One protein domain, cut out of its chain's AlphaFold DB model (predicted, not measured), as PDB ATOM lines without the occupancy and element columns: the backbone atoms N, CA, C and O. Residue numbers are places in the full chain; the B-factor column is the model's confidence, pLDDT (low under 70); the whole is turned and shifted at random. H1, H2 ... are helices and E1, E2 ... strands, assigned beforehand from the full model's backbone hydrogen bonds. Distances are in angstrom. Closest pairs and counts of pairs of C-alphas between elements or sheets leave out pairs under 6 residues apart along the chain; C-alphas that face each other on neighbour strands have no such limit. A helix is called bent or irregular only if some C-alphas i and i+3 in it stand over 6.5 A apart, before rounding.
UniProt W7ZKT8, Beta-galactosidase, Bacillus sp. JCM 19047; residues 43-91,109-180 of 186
ATOM      1  N   GLY A  43     -35.927 -44.297  44.699       96.75
ATOM      2  CA  GLY A  43     -36.891 -43.584  45.530       96.75
ATOM      3  C   GLY A  43     -37.100 -42.153  45.056       96.75
ATOM      4  O   GLY A  43     -36.982 -41.857  43.869       96.75
ATOM      5  N   GLU A  44     -37.452 -41.269  45.985       97.50
ATOM      6  CA  GLU A  44     -37.832 -39.897  45.655       97.50
ATOM      7  C   GLU A  44     -36.622 -39.030  45.273       97.50
ATOM      8  O   GLU A  44     -35.590 -39.020  45.955       97.50
ATOM      9  N   TRP A  45     -36.781 -38.309  44.171       97.81
ATOM     10  CA  TRP A  45     -35.952 -37.219  43.673       97.81
ATOM     11  C   TRP A  45     -36.836 -35.987  43.488       97.81
ATOM     12  O   TRP A  45     -38.046 -36.101  43.282       97.81
ATOM     13  N   LYS A  46     -36.231 -34.805  43.510       97.88
ATOM     14  CA  LYS A  46     -36.854 -33.573  43.033       97.88
ATOM     15  C   LYS A  46     -36.623 -33.434  41.538       97.88
ATOM     16  O   LYS A  46     -35.559 -33.811  41.056       97.88
ATOM     17  N   LYS A  47     -37.593 -32.888  40.809       97.00
ATOM     18  CA  LYS A  47     -37.474 -32.613  39.380       97.00
ATOM     19  C   LYS A  47     -38.017 -31.247  38.984       97.00
ATOM     20  O   LYS A  47     -38.977 -30.748  39.572       97.00
ATOM     21  N   LEU A  48     -37.433 -30.694  37.929       97.06
ATOM     22  CA  LEU A  48     -37.871 -29.453  37.306       97.06
ATOM     23  C   LEU A  48     -37.744 -29.571  35.786       97.06
ATOM     24  O   LEU A  48     -36.639 -29.673  35.255       97.06
ATOM     25  N   ARG A  49     -38.882 -29.547  35.088       96.25
ATOM     26  CA  ARG A  49     -38.922 -29.425  33.626       96.25
ATOM     27  C   ARG A  49     -38.531 -28.012  33.209       96.25
ATOM     28  O   ARG A  49     -38.918 -27.043  33.859       96.25
ATOM     29  N   PHE A  50     -37.823 -27.893  32.098       94.06
ATOM     30  CA  PHE A  50     -37.458 -26.618  31.496       94.06
ATOM     31  C   PHE A  50     -37.522 -26.701  29.974       94.06
ATOM     32  O   PHE A  50     -37.645 -27.782  29.399       94.06
ATOM     33  N   ARG A  51     -37.457 -25.532  29.333       93.06
ATOM     34  CA  ARG A  51     -37.278 -25.439  27.889       93.06
ATOM     35  C   ARG A  51     -35.791 -25.409  27.563       93.06
ATOM     36  O   ARG A  51     -35.127 -24.399  27.794       93.06
ATOM     37  N   ALA A  52     -35.274 -26.514  27.069       91.06
ATOM     38  CA  ALA A  52     -33.893 -26.713  26.701       91.06
ATOM     39  C   ALA A  52     -33.579 -26.061  25.360       91.06
ATOM     40  O   ALA A  52     -34.415 -25.860  24.481       91.06
ATOM     41  N   ASN A  53     -32.303 -25.736  25.210       91.75
ATOM     42  CA  ASN A  53     -31.723 -25.424  23.923       91.75
ATOM     43  C   ASN A  53     -31.014 -26.687  23.428       91.75
ATOM     44  O   ASN A  53     -29.922 -27.006  23.898       91.75
ATOM     45  N   HIS A  54     -31.637 -27.399  22.489       90.56
ATOM     46  CA  HIS A  54     -31.121 -28.672  21.979       90.56
ATOM     47  C   HIS A  54     -29.781 -28.543  21.237       90.56
ATOM     48  O   HIS A  54     -29.002 -29.487  21.210       90.56
ATOM     49  N   ASN A  55     -29.466 -27.384  20.651       91.19
ATOM     50  CA  ASN A  55     -28.138 -27.172  20.063       91.19
ATOM     51  C   ASN A  55     -27.084 -27.006  21.163       91.19
ATOM     52  O   ASN A  55     -26.011 -27.599  21.099       91.19
ATOM     53  N   TRP A  56     -27.417 -26.246  22.209       92.25
ATOM     54  CA  TRP A  56     -26.540 -26.053  23.361       92.25
ATOM     55  C   TRP A  56     -26.235 -27.368  24.082       92.25
ATOM     56  O   TRP A  56     -25.087 -27.594  24.461       92.25
ATOM     57  N   SER A  57     -27.222 -28.257  24.232       92.44
ATOM     58  CA  SER A  57     -27.012 -29.575  24.848       92.44
ATOM     59  C   SER A  57     -26.062 -30.466  24.058       92.44
ATOM     60  O   SER A  57     -25.430 -31.344  24.640       92.44
ATOM     61  N   MET A  58     -25.908 -30.213  22.757       93.06
ATOM     62  CA  MET A  58     -25.002 -30.950  21.881       93.06
ATOM     63  C   MET A  58     -23.636 -30.275  21.720       93.06
ATOM     64  O   MET A  58     -22.853 -30.665  20.856       93.06
ATOM     65  N   HIS A  59     -23.299 -29.280  22.542       94.62
ATOM     66  CA  HIS A  59     -21.958 -28.701  22.554       94.62
ATOM     67  C   HIS A  59     -20.983 -29.486  23.443       94.62
ATOM     68  O   HIS A  59     -21.372 -30.141  24.412       94.62
ATOM     69  N   ALA A  60     -19.690 -29.399  23.131       94.50
ATOM     70  CA  ALA A  60     -18.637 -29.874  24.019       94.50
ATOM     71  C   ALA A  60     -18.734 -29.197  25.401       94.50
ATOM     72  O   ALA A  60     -18.960 -27.990  25.498       94.50
ATOM     73  N   ARG A  61     -18.515 -29.972  26.469       94.69
ATOM     74  CA  ARG A  61     -18.568 -29.502  27.865       94.69
ATOM     75  C   ARG A  61     -17.274 -28.786  28.253       94.69
ATOM     76  O   ARG A  61     -16.492 -29.278  29.060       94.69
ATOM     77  N   THR A  62     -17.016 -27.655  27.603       95.88
ATOM     78  CA  THR A  62     -15.923 -26.742  27.963       95.88
ATOM     79  C   THR A  62     -16.217 -26.047  29.295       95.88
ATOM     80  O   THR A  62     -17.355 -26.048  29.762       95.88
ATOM     81  N   GLU A  63     -15.211 -25.404  29.889       95.56
ATOM     82  CA  GLU A  63     -15.390 -24.610  31.116       95.56
ATOM     83  C   GLU A  63     -16.484 -23.542  30.953       95.56
ATOM     84  O   GLU A  63     -17.363 -23.428  31.803       95.56
ATOM     85  N   ASP A  64     -16.513 -22.836  29.816       95.31
ATOM     86  CA  ASP A  64     -17.564 -21.858  29.502       95.31
ATOM     87  C   ASP A  64     -18.955 -22.498  29.414       95.31
ATOM     88  O   ASP A  64     -19.956 -21.893  29.810       95.31
ATOM     89  N   TRP A  65     -19.039 -23.720  28.876       95.12
ATOM     90  CA  TRP A  65     -20.305 -24.438  28.786       95.12
ATOM     91  C   TRP A  65     -20.835 -24.786  30.175       95.12
ATOM     92  O   TRP A  65     -22.013 -24.555  30.464       95.12
ATOM     93  N   ILE A  66     -19.952 -25.302  31.031       94.94
ATOM     94  CA  ILE A  66     -20.258 -25.683  32.411       94.94
ATOM     95  C   ILE A  66     -20.695 -24.441  33.190       94.94
ATOM     96  O   ILE A  66     -21.822 -24.398  33.677       94.94
ATOM     97  N   ALA A  67     -19.879 -23.382  33.179       93.00
ATOM     98  CA  ALA A  67     -20.161 -22.139  33.890       93.00
ATOM     99  C   ALA A  67     -21.484 -21.494  33.453       93.00
ATOM    100  O   ALA A  67     -22.204 -20.931  34.275       93.00
ATOM    101  N   LYS A  68     -21.831 -21.571  32.161       92.44
ATOM    102  CA  LYS A  68     -23.113 -21.060  31.659       92.44
ATOM    103  C   LYS A  68     -24.299 -21.934  32.068       92.44
ATOM    104  O   LYS A  68     -25.366 -21.401  32.354       92.44
ATOM    105  N   THR A  69     -24.128 -23.250  32.085       90.56
ATOM    106  CA  THR A  69     -25.190 -24.197  32.461       90.56
ATOM    107  C   THR A  69     -25.458 -24.176  33.970       90.56
ATOM    108  O   THR A  69     -26.596 -24.346  34.400       90.56
ATOM    109  N   GLU A  70     -24.438 -23.879  34.774       89.50
ATOM    110  CA  GLU A  70     -24.519 -23.781  36.235       89.50
ATOM    111  C   GLU A  70     -25.051 -22.435  36.756       89.50
ATOM    112  O   GLU A  70     -25.194 -22.281  37.968       89.50
ATOM    113  N   GLN A  71     -25.370 -21.463  35.889       86.88
ATOM    114  CA  GLN A  71     -25.755 -20.100  36.307       86.88
ATOM    115  C   GLN A  71     -26.937 -20.057  37.283       86.88
ATOM    116  O   GLN A  71     -27.016 -19.155  38.115       86.88
ATOM    117  N   GLU A  72     -27.830 -21.040  37.207       86.38
ATOM    118  CA  GLU A  72     -28.996 -21.159  38.085       86.38
ATOM    119  C   GLU A  72     -28.652 -21.676  39.499       86.38
ATOM    120  O   GLU A  72     -29.474 -21.611  40.413       86.38
ATOM    121  N   GLY A  73     -27.442 -22.210  39.707       89.25
ATOM    122  CA  GLY A  73     -26.959 -22.662  41.014       89.25
ATOM    123  C   GLY A  73     -27.607 -23.947  41.540       89.25
ATOM    124  O   GLY A  73     -27.425 -24.282  42.710       89.25
ATOM    125  N   PHE A  74     -28.337 -24.696  40.706       91.75
ATOM    126  CA  PHE A  74     -29.075 -25.905  41.112       91.75
ATOM    127  C   PHE A  74     -28.191 -26.996  41.726       91.75
ATOM    128  O   PHE A  74     -28.665 -27.799  42.533       91.75
ATOM    129  N   ALA A  75     -26.906 -27.035  41.361       85.94
ATOM    130  CA  ALA A  75     -25.963 -28.017  41.892       85.94
ATOM    131  C   ALA A  75     -25.595 -27.720  43.351       85.94
ATOM    132  O   ALA A  75     -25.116 -28.617  44.053       85.94
ATOM    133  N   SER A  76     -25.859 -26.491  43.818       86.12
ATOM    134  CA  SER A  76     -25.519 -26.083  45.169       86.12
ATOM    135  C   SER A  76     -26.247 -26.885  46.214       86.12
ATOM    136  O   SER A  76     -27.469 -27.030  46.192       86.12
ATOM    137  N   TYR A  77     -25.481 -27.339  47.197       83.12
ATOM    138  CA  TYR A  77     -26.024 -27.975  48.384       83.12
ATOM    139  C   TYR A  77     -27.053 -27.082  49.097       83.12
ATOM    140  O   TYR A  77     -28.053 -27.567  49.624       83.12
ATOM    141  N   SER A  78     -26.821 -25.768  49.078       87.81
ATOM    142  CA  SER A  78     -27.670 -24.774  49.736       87.81
ATOM    143  C   SER A  78     -28.894 -24.347  48.915       87.81
ATOM    144  O   SER A  78     -29.736 -23.607  49.423       87.81
ATOM    145  N   TYR A  79     -29.011 -24.808  47.663       90.88
ATOM    146  CA  TYR A  79     -30.124 -24.443  46.793       90.88
ATOM    147  C   TYR A  79     -31.461 -24.935  47.367       90.88
ATOM    148  O   TYR A  79     -31.582 -26.096  47.776       90.88
ATOM    149  N   ASN A  80     -32.464 -24.051  47.378       93.19
ATOM    150  CA  ASN A  80     -33.818 -24.377  47.814       93.19
ATOM    151  C   ASN A  80     -34.642 -24.935  46.640       93.19
ATOM    152  O   ASN A  80     -35.097 -24.184  45.779       93.19
ATOM    153  N   ASP A  81     -34.866 -26.246  46.646       95.12
ATOM    154  CA  ASP A  81     -35.673 -26.985  45.672       95.12
ATOM    155  C   ASP A  81     -37.076 -27.356  46.193       95.12
ATOM    156  O   ASP A  81     -37.727 -28.245  45.648       95.12
ATOM    157  N   GLU A  82     -37.596 -26.675  47.223       94.75
ATOM    158  CA  GLU A  82     -38.957 -26.916  47.736       94.75
ATOM    159  C   GLU A  82     -40.039 -26.732  46.662       94.75
ATOM    160  O   GLU A  82     -41.063 -27.415  46.693       94.75
ATOM    161  N   GLY A  83     -39.797 -25.846  45.690       96.12
ATOM    162  CA  GLY A  83     -40.686 -25.620  44.549       96.12
ATOM    163  C   GLY A  83     -40.621 -26.697  43.459       96.12
ATOM    164  O   GLY A  83     -41.396 -26.627  42.508       96.12
ATOM    165  N   TRP A  84     -39.705 -27.663  43.559       97.75
ATOM    166  CA  TRP A  84     -39.549 -28.726  42.567       97.75
ATOM    167  C   TRP A  84     -40.518 -29.877  42.845       97.75
ATOM    168  O   TRP A  84     -40.791 -30.248  43.995       97.75
ATOM    169  N   GLU A  85     -41.011 -30.486  41.771       98.00
ATOM    170  CA  GLU A  85     -41.922 -31.625  41.848       98.00
ATOM    171  C   GLU A  85     -41.190 -32.870  42.361       98.00
ATOM    172  O   GLU A  85     -39.992 -33.041  42.145       98.00
ATOM    173  N   ALA A  86     -41.904 -33.780  43.022       97.69
ATOM    174  CA  ALA A  86     -41.348 -35.075  43.401       97.69
ATOM    175  C   ALA A  86     -41.454 -36.081  42.238       97.69
ATOM    176  O   ALA A  86     -42.494 -36.192  41.585       97.69
ATOM    177  N   LYS A  87     -40.401 -36.871  42.017       96.44
ATOM    178  CA  LYS A  87     -40.371 -38.007  41.087       96.44
ATOM    179  C   LYS A  87     -39.773 -39.221  41.776       96.44
ATOM    180  O   LYS A  87     -38.682 -39.155  42.325       96.44
ATOM    181  N   THR A  88     -40.458 -40.356  41.699       96.81
ATOM    182  CA  THR A  88     -39.873 -41.636  42.113       96.81
ATOM    183  C   THR A  88     -39.079 -42.238  40.957       96.81
ATOM    184  O   THR A  88     -39.626 -42.406  39.868       96.81
ATOM    185  N   LEU A  89     -37.808 -42.564  41.195       95.50
ATOM    186  CA  LEU A  89     -36.924 -43.253  40.253       95.50
ATOM    187  C   LEU A  89     -36.597 -44.677  40.749       95.50
ATOM    188  O   LEU A  89     -36.525 -44.893  41.963       95.50
ATOM    189  N   PRO A  90     -36.360 -45.650  39.849       95.19
ATOM    190  CA  PRO A  90     -36.340 -45.522  38.388       95.19
ATOM    191  C   PRO A  90     -37.751 -45.468  37.778       95.19
ATOM    192  O   PRO A  90     -38.619 -46.264  38.122       95.19
ATOM    193  N   ALA A  91     -37.967 -44.537  36.850       92.75
ATOM    194  CA  ALA A  91     -39.183 -44.420  36.047       92.75
ATOM    195  C   ALA A  91     -38.894 -43.540  34.818       92.75
ATOM    196  O   ALA A  91     -38.024 -42.668  34.908       92.75
ATOM    197  N   GLU A 109     -40.457 -33.918  25.197       89.06
ATOM    198  CA  GLU A 109     -39.161 -34.089  24.528       89.06
ATOM    199  C   GLU A 109     -38.319 -32.830  24.739       89.06
ATOM    200  O   GLU A 109     -38.028 -32.077  23.815       89.06
ATOM    201  N   ASP A 110     -38.015 -32.554  26.008       93.81
ATOM    202  CA  ASP A 110     -37.281 -31.363  26.413       93.81
ATOM    203  C   ASP A 110     -36.432 -31.646  27.681       93.81
ATOM    204  O   ASP A 110     -36.163 -32.807  28.017       93.81
ATOM    205  N   GLY A 111     -35.935 -30.610  28.354       94.94
ATOM    206  CA  GLY A 111     -35.002 -30.718  29.472       94.94
ATOM    207  C   GLY A 111     -35.644 -30.932  30.846       94.94
ATOM    208  O   GLY A 111     -36.585 -30.246  31.229       94.94
ATOM    209  N   VAL A 112     -35.075 -31.815  31.664       96.75
ATOM    210  CA  VAL A 112     -35.465 -32.033  33.062       96.75
ATOM    211  C   VAL A 112     -34.247 -32.040  33.964       96.75
ATOM    212  O   VAL A 112     -33.331 -32.834  33.778       96.75
ATOM    213  N   TRP A 113     -34.256 -31.203  34.990       97.06
ATOM    214  CA  TRP A 113     -33.332 -31.337  36.106       97.06
ATOM    215  C   TRP A 113     -33.859 -32.355  37.105       97.06
ATOM    216  O   TRP A 113     -35.043 -32.327  37.433       97.06
ATOM    217  N   TYR A 114     -32.977 -33.198  37.632       97.50
ATOM    218  CA  TYR A 114     -33.239 -34.074  38.765       97.50
ATOM    219  C   TYR A 114     -32.248 -33.785  39.875       97.50
ATOM    220  O   TYR A 114     -31.040 -33.782  39.644       97.50
ATOM    221  N   ARG A 115     -32.753 -33.596  41.093       96.94
ATOM    222  CA  ARG A 115     -31.935 -33.353  42.277       96.94
ATOM    223  C   ARG A 115     -32.263 -34.340  43.384       96.94
ATOM    224  O   ARG A 115     -33.428 -34.648  43.640       96.94
ATOM    225  N   LYS A 116     -31.232 -34.830  44.063       95.62
ATOM    226  CA  LYS A 116     -31.374 -35.644  45.266       95.62
ATOM    227  C   LYS A 116     -30.272 -35.317  46.240       95.62
ATOM    228  O   LYS A 116     -29.102 -35.254  45.882       95.62
ATOM    229  N   THR A 117     -30.653 -35.195  47.497       93.69
ATOM    230  CA  THR A 117     -29.699 -35.090  48.584       93.69
ATOM    231  C   THR A 117     -29.630 -36.405  49.342       93.69
ATOM    232  O   THR A 117     -30.663 -36.996  49.663       93.69
ATOM    233  N   ILE A 118     -28.415 -36.872  49.613       92.88
ATOM    234  CA  ILE A 118     -28.164 -38.097  50.375       92.88
ATOM    235  C   ILE A 118     -27.276 -37.800  51.581       92.88
ATOM    236  O   ILE A 118     -26.519 -36.830  51.579       92.88
ATOM    237  N   HIS A 119     -27.358 -38.660  52.591       92.25
ATOM    238  CA  HIS A 119     -26.380 -38.706  53.671       92.25
ATOM    239  C   HIS A 119     -25.329 -39.765  53.339       92.25
ATOM    240  O   HIS A 119     -25.673 -40.922  53.084       92.25
ATOM    241  N   TRP A 120     -24.063 -39.363  53.320       92.06
ATOM    242  CA  TRP A 120     -22.920 -40.229  53.095       92.06
ATOM    243  C   TRP A 120     -22.327 -40.662  54.441       92.06
ATOM    244  O   TRP A 120     -21.927 -39.804  55.231       92.06
ATOM    245  N   PRO A 121     -22.279 -41.971  54.753       91.12
ATOM    246  CA  PRO A 121     -21.788 -42.407  56.052       91.12
ATOM    247  C   PRO A 121     -20.272 -42.210  56.164       91.12
ATOM    248  O   PRO A 121     -19.521 -42.662  55.301       91.12
ATOM    249  N   GLU A 122     -19.820 -41.628  57.277       88.12
ATOM    250  CA  GLU A 122     -18.399 -41.360  57.567       88.12
ATOM    251  C   GLU A 122     -17.513 -42.611  57.432       88.12
ATOM    252  O   GLU A 122     -16.383 -42.531  56.957       88.12
ATOM    253  N   ALA A 123     -18.058 -43.793  57.742       90.62
ATOM    254  CA  ALA A 123     -17.381 -45.080  57.575       90.62
ATOM    255  C   ALA A 123     -16.890 -45.357  56.134       90.62
ATOM    256  O   ALA A 123     -16.046 -46.233  55.939       90.62
ATOM    257  N   TYR A 124     -17.402 -44.629  55.135       89.69
ATOM    258  CA  TYR A 124     -17.033 -44.756  53.724       89.69
ATOM    259  C   TYR A 124     -16.352 -43.500  53.147       89.69
ATOM    260  O   TYR A 124     -16.189 -43.422  51.931       89.69
ATOM    261  N   ALA A 125     -15.951 -42.525  53.972       84.88
ATOM    262  CA  ALA A 125     -15.382 -41.251  53.506       84.88
ATOM    263  C   ALA A 125     -14.066 -41.400  52.712       84.88
ATOM    264  O   ALA A 125     -13.807 -40.620  51.803       84.88
ATOM    265  N   GLU A 126     -13.254 -42.418  53.011       86.12
ATOM    266  CA  GLU A 126     -11.953 -42.661  52.357       86.12
ATOM    267  C   GLU A 126     -11.968 -43.871  51.404       86.12
ATOM    268  O   GLU A 126     -10.941 -44.502  51.150       86.12
ATOM    269  N   GLN A 127     -13.144 -44.252  50.903       91.31
ATOM    270  CA  GLN A 127     -13.289 -45.403  50.011       91.31
ATOM    271  C   GLN A 127     -13.250 -44.995  48.538       91.31
ATOM    272  O   GLN A 127     -13.557 -43.863  48.173       91.31
ATOM    273  N   VAL A 128     -12.918 -45.955  47.671       91.94
ATOM    274  CA  VAL A 128     -13.108 -45.794  46.224       91.94
ATOM    275  C   VAL A 128     -14.589 -45.971  45.916       91.94
ATOM    276  O   VAL A 128     -15.142 -47.059  46.105       91.94
ATOM    277  N   VAL A 129     -15.222 -44.905  45.436       93.62
ATOM    278  CA  VAL A 129     -16.660 -44.862  45.177       93.62
ATOM    279  C   VAL A 129     -16.918 -44.597  43.707       93.62
ATOM    280  O   VAL A 129     -16.381 -43.672  43.102       93.62
ATOM    281  N   THR A 130     -17.795 -45.413  43.136       94.25
ATOM    282  CA  THR A 130     -18.223 -45.290  41.749       94.25
ATOM    283  C   THR A 130     -19.715 -44.991  41.707       94.25
ATOM    284  O   THR A 130     -20.515 -45.782  42.210       94.25
ATOM    285  N   LEU A 131     -20.102 -43.891  41.062       95.12
ATOM    286  CA  LEU A 131     -21.494 -43.651  40.688       95.12
ATOM    287  C   LEU A 131     -21.799 -44.493  39.448       95.12
ATOM    288  O   LEU A 131     -21.169 -44.296  38.413       95.12
ATOM    289  N   LYS A 132     -22.738 -45.439  39.554       94.81
ATOM    290  CA  LYS A 132     -23.154 -46.306  38.444       94.81
ATOM    291  C   LYS A 132     -24.564 -45.959  37.983       94.81
ATOM    292  O   LYS A 132     -25.503 -45.999  38.776       94.81
ATOM    293  N   CYS A 133     -24.711 -45.712  36.689       94.69
ATOM    294  CA  CYS A 133     -25.991 -45.484  36.035       94.69
ATOM    295  C   CYS A 133     -26.254 -46.623  35.049       94.69
ATOM    296  O   CYS A 133     -25.413 -46.925  34.206       94.69
ATOM    297  N   LEU A 134     -27.417 -47.270  35.167       93.88
ATOM    298  CA  LEU A 134     -27.772 -48.411  34.312       93.88
ATOM    299  C   LEU A 134     -28.395 -47.993  32.972       93.88
ATOM    300  O   LEU A 134     -28.413 -48.786  32.039       93.88
ATOM    301  N   GLY A 135     -28.889 -46.759  32.878       91.25
ATOM    302  CA  GLY A 135     -29.447 -46.176  31.661       91.25
ATOM    303  C   GLY A 135     -30.149 -44.856  31.968       91.25
ATOM    304  O   GLY A 135     -30.842 -44.743  32.982       91.25
ATOM    305  N   VAL A 136     -29.927 -43.850  31.124       91.56
ATOM    306  CA  VAL A 136     -30.487 -42.498  31.249       91.56
ATOM    307  C   VAL A 136     -30.643 -41.928  29.838       91.56
ATOM    308  O   VAL A 136     -29.678 -41.949  29.090       91.56
ATOM    309  N   SER A 137     -31.827 -41.438  29.451       89.62
ATOM    310  CA  SER A 137     -32.112 -41.041  28.058       89.62
ATOM    311  C   SER A 137     -32.479 -39.555  27.899       89.62
ATOM    312  O   SER A 137     -33.366 -39.103  28.613       89.62
ATOM    313  N   TYR A 138     -31.926 -38.778  26.959       89.31
ATOM    314  CA  TYR A 138     -30.937 -39.172  25.942       89.31
ATOM    315  C   TYR A 138     -29.537 -38.637  26.247       89.31
ATOM    316  O   TYR A 138     -28.606 -39.434  26.332       89.31
ATOM    317  N   ILE A 139     -29.390 -37.324  26.461       94.69
ATOM    318  CA  ILE A 139     -28.131 -36.728  26.920       94.69
ATOM    319  C   ILE A 139     -28.281 -36.239  28.356       94.69
ATOM    320  O   ILE A 139     -29.268 -35.585  28.692       94.69
ATOM    321  N   CYS A 140     -27.340 -36.606  29.219       95.31
ATOM    322  CA  CYS A 140     -27.422 -36.319  30.641       95.31
ATOM    323  C   CYS A 140     -26.100 -35.815  31.196       95.31
ATOM    324  O   CYS A 140     -25.088 -36.479  31.024       95.31
ATOM    325  N   ASP A 141     -26.123 -34.687  31.891       96.56
ATOM    326  CA  ASP A 141     -24.975 -34.059  32.539       96.56
ATOM    327  C   ASP A 141     -25.104 -34.196  34.065       96.56
ATOM    328  O   ASP A 141     -26.213 -34.120  34.597       96.56
ATOM    329  N   PHE A 142     -23.991 -34.412  34.773       96.56
ATOM    330  CA  PHE A 142     -23.967 -34.764  36.196       96.56
ATOM    331  C   PHE A 142     -23.109 -33.813  37.026       96.56
ATOM    332  O   PHE A 142     -21.989 -33.466  36.650       96.56
ATOM    333  N   TRP A 143     -23.612 -33.499  38.216       96.50
ATOM    334  CA  TRP A 143     -22.943 -32.710  39.238       96.50
ATOM    335  C   TRP A 143     -23.061 -33.372  40.607       96.50
ATOM    336  O   TRP A 143     -24.105 -33.931  40.961       96.50
ATOM    337  N   ILE A 144     -21.995 -33.257  41.395       94.75
ATOM    338  CA  ILE A 144     -21.956 -33.669  42.800       94.75
ATOM    339  C   ILE A 144     -21.317 -32.542  43.598       94.75
ATOM    340  O   ILE A 144     -20.190 -32.155  43.300       94.75
ATOM    341  N   ASN A 145     -22.020 -32.028  44.610       89.38
ATOM    342  CA  ASN A 145     -21.535 -30.935  45.463       89.38
ATOM    343  C   ASN A 145     -20.947 -29.776  44.643       89.38
ATOM    344  O   ASN A 145     -19.779 -29.431  44.804       89.38
ATOM    345  N   GLU A 146     -21.738 -29.230  43.712       90.50
ATOM    346  CA  GLU A 146     -21.351 -28.103  42.835       90.50
ATOM    347  C   GLU A 146     -20.255 -28.425  41.810       90.50
ATOM    348  O   GLU A 146     -19.979 -27.609  40.942       90.50
ATOM    349  N   SER A 147     -19.663 -29.617  41.857       93.12
ATOM    350  CA  SER A 147     -18.612 -30.023  40.930       93.12
ATOM    351  C   SER A 147     -19.205 -30.793  39.761       93.12
ATOM    352  O   SER A 147     -19.867 -31.819  39.951       93.12
ATOM    353  N   TYR A 148     -18.937 -30.320  38.549       95.50
ATOM    354  CA  TYR A 148     -19.257 -31.051  37.333       95.50
ATOM    355  C   TYR A 148     -18.467 -32.367  37.256       95.50
ATOM    356  O   TYR A 148     -17.245 -32.383  37.411       95.50
ATOM    357  N   VAL A 149     -19.170 -33.474  37.017       95.56
ATOM    358  CA  VAL A 149     -18.596 -34.831  36.993       95.56
ATOM    359  C   VAL A 149     -18.357 -35.312  35.566       95.56
ATOM    360  O   VAL A 149     -17.336 -35.931  35.271       95.56
ATOM    361  N   GLY A 150     -19.309 -35.048  34.676       95.19
ATOM    362  CA  GLY A 150     -19.315 -35.581  33.322       95.19
ATOM    363  C   GLY A 150     -20.730 -35.744  32.785       95.19
ATOM    364  O   GLY A 150     -21.701 -35.319  33.406       95.19
ATOM    365  N   TYR A 151     -20.841 -36.384  31.627       95.88
ATOM    366  CA  TYR A 151     -22.099 -36.581  30.914       95.88
ATOM    367  C   TYR A 151     -22.279 -38.005  30.364       95.88
ATOM    368  O   TYR A 151     -21.405 -38.868  30.431       95.88
ATOM    369  N   HIS A 152     -23.430 -38.297  29.789       94.75
ATOM    370  CA  HIS A 152     -23.643 -39.503  29.008       94.75
ATOM    371  C   HIS A 152     -24.593 -39.194  27.866       94.75
ATOM    372  O   HIS A 152     -25.553 -38.457  28.056       94.75
ATOM    373  N   GLU A 153     -24.320 -39.765  26.701       93.31
ATOM    374  CA  GLU A 153     -25.224 -39.744  25.559       93.31
ATOM    375  C   GLU A 153     -25.602 -41.191  25.228       93.31
ATOM    376  O   GLU A 153     -24.726 -42.022  24.975       93.31
ATOM    377  N   GLY A 154     -26.903 -41.484  25.247       88.88
ATOM    378  CA  GLY A 154     -27.463 -42.797  24.933       88.88
ATOM    379  C   GLY A 154     -28.387 -43.335  26.027       88.88
ATOM    380  O   GLY A 154     -28.062 -43.327  27.205       88.88
ATOM    381  N   GLY A 155     -29.551 -43.866  25.639       87.69
ATOM    382  CA  GLY A 155     -30.596 -44.249  26.600       87.69
ATOM    383  C   GLY A 155     -30.416 -45.595  27.312       87.69
ATOM    384  O   GLY A 155     -30.991 -45.797  28.381       87.69
ATOM    385  N   PHE A 156     -29.651 -46.523  26.732       89.06
ATOM    386  CA  PHE A 156     -29.668 -47.944  27.126       89.06
ATOM    387  C   PHE A 156     -28.296 -48.518  27.494       89.06
ATOM    388  O   PHE A 156     -28.187 -49.712  27.769       89.06
ATOM    389  N   THR A 157     -27.249 -47.694  27.491       90.69
ATOM    390  CA  THR A 157     -25.885 -48.141  27.783       90.69
ATOM    391  C   THR A 157     -25.520 -47.750  29.214       90.69
ATOM    392  O   THR A 157     -25.642 -46.577  29.564       90.69
ATOM    393  N   PRO A 158     -25.053 -48.685  30.058       94.12
ATOM    394  CA  PRO A 158     -24.620 -48.333  31.397       94.12
ATOM    395  C   PRO A 158     -23.289 -47.573  31.362       94.12
ATOM    396  O   PRO A 158     -22.440 -47.785  30.490       94.12
ATOM    397  N   PHE A 159     -23.096 -46.698  32.341       94.81
ATOM    398  CA  PHE A 159     -21.887 -45.896  32.500       94.81
ATOM    399  C   PHE A 159     -21.589 -45.650  33.973       94.81
ATOM    400  O   PHE A 159     -22.412 -45.904  34.862       94.81
ATOM    401  N   ALA A 160     -20.370 -45.194  34.234       95.38
ATOM    402  CA  ALA A 160     -19.901 -44.970  35.582       95.38
ATOM    403  C   ALA A 160     -18.928 -43.796  35.677       95.38
ATOM    404  O   ALA A 160     -18.193 -43.513  34.732       95.38
ATOM    405  N   PHE A 161     -18.898 -43.179  36.855       95.50
ATOM    406  CA  PHE A 161     -17.931 -42.154  37.230       95.50
ATOM    407  C   PHE A 161     -17.210 -42.557  38.511       95.50
ATOM    408  O   PHE A 161     -17.845 -43.057  39.443       95.50
ATOM    409  N   ASP A 162     -15.909 -42.293  38.589       94.38
ATOM    410  CA  ASP A 162     -15.214 -42.223  39.873       94.38
ATOM    411  C   ASP A 162     -15.605 -40.911  40.563       94.38
ATOM    412  O   ASP A 162     -15.406 -39.828  40.017       94.38
ATOM    413  N   VAL A 163     -16.204 -41.022  41.745       94.56
ATOM    414  CA  VAL A 163     -16.700 -39.879  42.528       94.56
ATOM    415  C   VAL A 163     -16.047 -39.812  43.905       94.56
ATOM    416  O   VAL A 163     -16.491 -39.052  44.763       94.56
ATOM    417  N   SER A 164     -14.988 -40.596  44.128       92.75
ATOM    418  CA  SER A 164     -14.355 -40.775  45.440       92.75
ATOM    419  C   SER A 164     -13.957 -39.442  46.080       92.75
ATOM    420  O   SER A 164     -14.179 -39.221  47.266       92.75
ATOM    421  N   THR A 165     -13.428 -38.509  45.285       91.69
ATOM    422  CA  THR A 165     -12.966 -37.193  45.762       91.69
ATOM    423  C   THR A 165     -14.097 -36.201  46.038       91.69
ATOM    424  O   THR A 165     -13.864 -35.182  46.690       91.69
ATOM    425  N   LEU A 166     -15.316 -36.489  45.571       92.06
ATOM    426  CA  LEU A 166     -16.478 -35.601  45.660       92.06
ATOM    427  C   LEU A 166     -17.371 -35.915  46.873       92.06
ATOM    428  O   LEU A 166     -18.230 -35.111  47.228       92.06
ATOM    429  N   LEU A 167     -17.152 -37.056  47.536       90.94
ATOM    430  CA  LEU A 167     -17.947 -37.544  48.671       90.94
ATOM    431  C   LEU A 167     -17.284 -37.270  50.030       90.94
ATOM    432  O   LEU A 167     -17.266 -38.115  50.921       90.94
ATOM    433  N   ASN A 168     -16.733 -36.069  50.184       83.00
ATOM    434  CA  ASN A 168     -15.984 -35.646  51.374       83.00
ATOM    435  C   ASN A 168     -16.838 -34.918  52.436       83.00
ATOM    436  O   ASN A 168     -16.306 -34.427  53.429       83.00
ATOM    437  N   GLN A 169     -18.157 -34.850  52.240       83.81
ATOM    438  CA  GLN A 169     -19.114 -34.214  53.149       83.81
ATOM    439  C   GLN A 169     -20.140 -35.237  53.640       83.81
ATOM    440  O   GLN A 169     -20.478 -36.177  52.926       83.81
ATOM    441  N   GLU A 170     -20.693 -35.028  54.837       84.12
ATOM    442  CA  GLU A 170     -21.758 -35.892  55.365       84.12
ATOM    443  C   GLU A 170     -23.019 -35.831  54.494       84.12
ATOM    444  O   GLU A 170     -23.702 -36.833  54.313       84.12
ATOM    445  N   LYS A 171     -23.348 -34.663  53.940       85.94
ATOM    446  CA  LYS A 171     -24.535 -34.488  53.106       85.94
ATOM    447  C   LYS A 171     -24.111 -34.117  51.692       85.94
ATOM    448  O   LYS A 171     -23.365 -33.166  51.498       85.94
ATOM    449  N   ILE A 172     -24.589 -34.888  50.721       86.00
ATOM    450  CA  ILE A 172     -24.156 -34.826  49.325       86.00
ATOM    451  C   ILE A 172     -25.331 -34.405  48.454       86.00
ATOM    452  O   ILE A 172     -26.387 -35.040  48.488       86.00
ATOM    453  N   SER A 173     -25.138 -33.354  47.661       87.50
ATOM    454  CA  SER A 173     -26.082 -32.934  46.624       87.50
ATOM    455  C   SER A 173     -25.725 -33.615  45.308       87.50
ATOM    456  O   SER A 173     -24.633 -33.406  44.785       87.50
ATOM    457  N   LEU A 174     -26.640 -34.429  44.789       87.56
ATOM    458  CA  LEU A 174     -26.573 -35.012  43.456       87.56
ATOM    459  C   LEU A 174     -27.534 -34.241  42.558       87.56
ATOM    460  O   LEU A 174     -28.722 -34.123  42.873       87.56
ATOM    461  N   LEU A 175     -27.036 -33.757  41.428       89.62
ATOM    462  CA  LEU A 175     -27.849 -33.125  40.401       89.62
ATOM    463  C   LEU A 175     -27.512 -33.746  39.051       89.62
ATOM    464  O   LEU A 175     -26.343 -33.950  38.729       89.62
ATOM    465  N   CYS A 176     -28.528 -33.998  38.238       86.50
ATOM    466  CA  CYS A 176     -28.322 -34.203  36.818       86.50
ATOM    467  C   CYS A 176     -29.313 -33.397  35.980       86.50
ATOM    468  O   CYS A 176     -30.469 -33.214  36.365       86.50
ATOM    469  N   ALA A 177     -28.850 -32.902  34.836       86.06
ATOM    470  CA  ALA A 177     -29.719 -32.421  33.770       86.06
ATOM    471  C   ALA A 177     -29.899 -33.554  32.779       86.06
ATOM    472  O   ALA A 177     -28.919 -34.118  32.311       86.06
ATOM    473  N   LEU A 178     -31.141 -33.860  32.443       83.25
ATOM    474  CA  LEU A 178     -31.515 -34.783  31.392       83.25
ATOM    475  C   LEU A 178     -32.135 -33.999  30.250       83.25
ATOM    476  O   LEU A 178     -33.035 -33.203  30.481       83.25
ATOM    477  N   ILE A 179     -31.700 -34.237  29.023       84.56
ATOM    478  CA  ILE A 179     -32.283 -33.611  27.843       84.56
ATOM    479  C   ILE A 179     -32.729 -34.728  26.914       84.56
ATOM    480  O   ILE A 179     -31.948 -35.586  26.483       84.56
ATOM    481  N   ILE A 180     -34.033 -34.738  26.663       79.38
ATOM    482  CA  ILE A 180     -34.684 -35.676  25.763       79.38
ATOM    483  C   ILE A 180     -34.749 -34.974  24.413       79.38
ATOM    484  O   ILE A 180     -35.353 -33.914  24.281       79.38
TER     485      ILE A 180
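AT A GLANCE: This is residues 43 to 91 and 109 to 180 of the 186 residues of the protein "Beta-galactosidase" of Bacillus sp. JCM 19047 (UniProt W7ZKT8). A strongly twisted sheet of six strands makes the core, with helix H2 crossing over its edge strand E6 and a separate small two-strand ribbon, E4 and E7, whose strand E7 comes near that same strand E6. Short H1 sits at one end, the link from E3 to E4 reaches out to the other, and a long unnamed stretch leads from H2 back to edge strand E2. The printed part has 121 residues, with two named helices and eight named strands in the order E1 H1 H2 E2 E3 E4 E5 E6 E7 E8; the class is mixed. The sheet runs E2 - E1 - E3 - E8 - E5 - E6, all antiparallel. The whole is compact, with a radius of gyration of the C-alphas of 14.1 A and spans of 42 by 31 by 30 A.

HOW THE PARTS SIT: In the large sheet, E3, residues 111 to 119, and E8, residues 171 to 179, are antiparallel neighbours at 164 degrees, with N 112 and O 178 2.7 A apart, within hydrogen-bond range. On the other side of E3 is E1, residues 43 to 50, with N 46 and O 115 at 2.8 A. Edge strand E2, residues 85 to 89, pairs with E1 through N 45 and O 87, 2.8 A. E5, residues 139 to 144, is the antiparallel neighbour of E8, with N 143 and O 175 at 2.8 A. E5 and edge strand E6, residues 147 to 153, form a hairpin, with N 140 and O 152 at 2.8 A. H2, residues 63 to 72, is on this sheet at a height over the sheet of 9.9 A. It is over E6 and runs across the strands, at 75 degrees to E6 on the local plane; the closest C-alphas of the two are those of Ile 66 and Tyr 148, 7.4 A apart. H2 is irregular, C-alphas 69 and 72 being 7.4 A apart, and 4 of its 6 O i to N i+4 pairs are within hydrogen-bond range. H1, residues 54 to 57, too short for such a pair, only grazes the sheet. E4, residues 130 to 133, and E7, residues 159 to 162, are antiparallel at 160 degrees, with N 131 and O 161 at 2.9 A. The closest C-alphas of E6 and E7 are those of Val 149 and Phe 161, 7.4 A apart; E4 and E6 are apart.

IN THESE COORDINATES: E1 begins at C-alpha 43, (-36.891, -43.584, 45.530), and measures 22.0 A. E3 measures 26.9 A, E6 19.4 A and H2 15.7 A. E8 measures 26.4 A and ends at C-alpha 179, (-32.283, -33.611, 27.843).

THE WHOLE: The C-alphas farthest apart, of Asn 55 and Ala 123, are 42.9 A apart. Residues 92 to 108 are not printed, and C-alphas 91 and 109 are 15.5 A apart across this cut. The link from H2 to E2 is long, 12 residues. The mean pLDDT of the printed part is 92.3, and no printed residue is under 70.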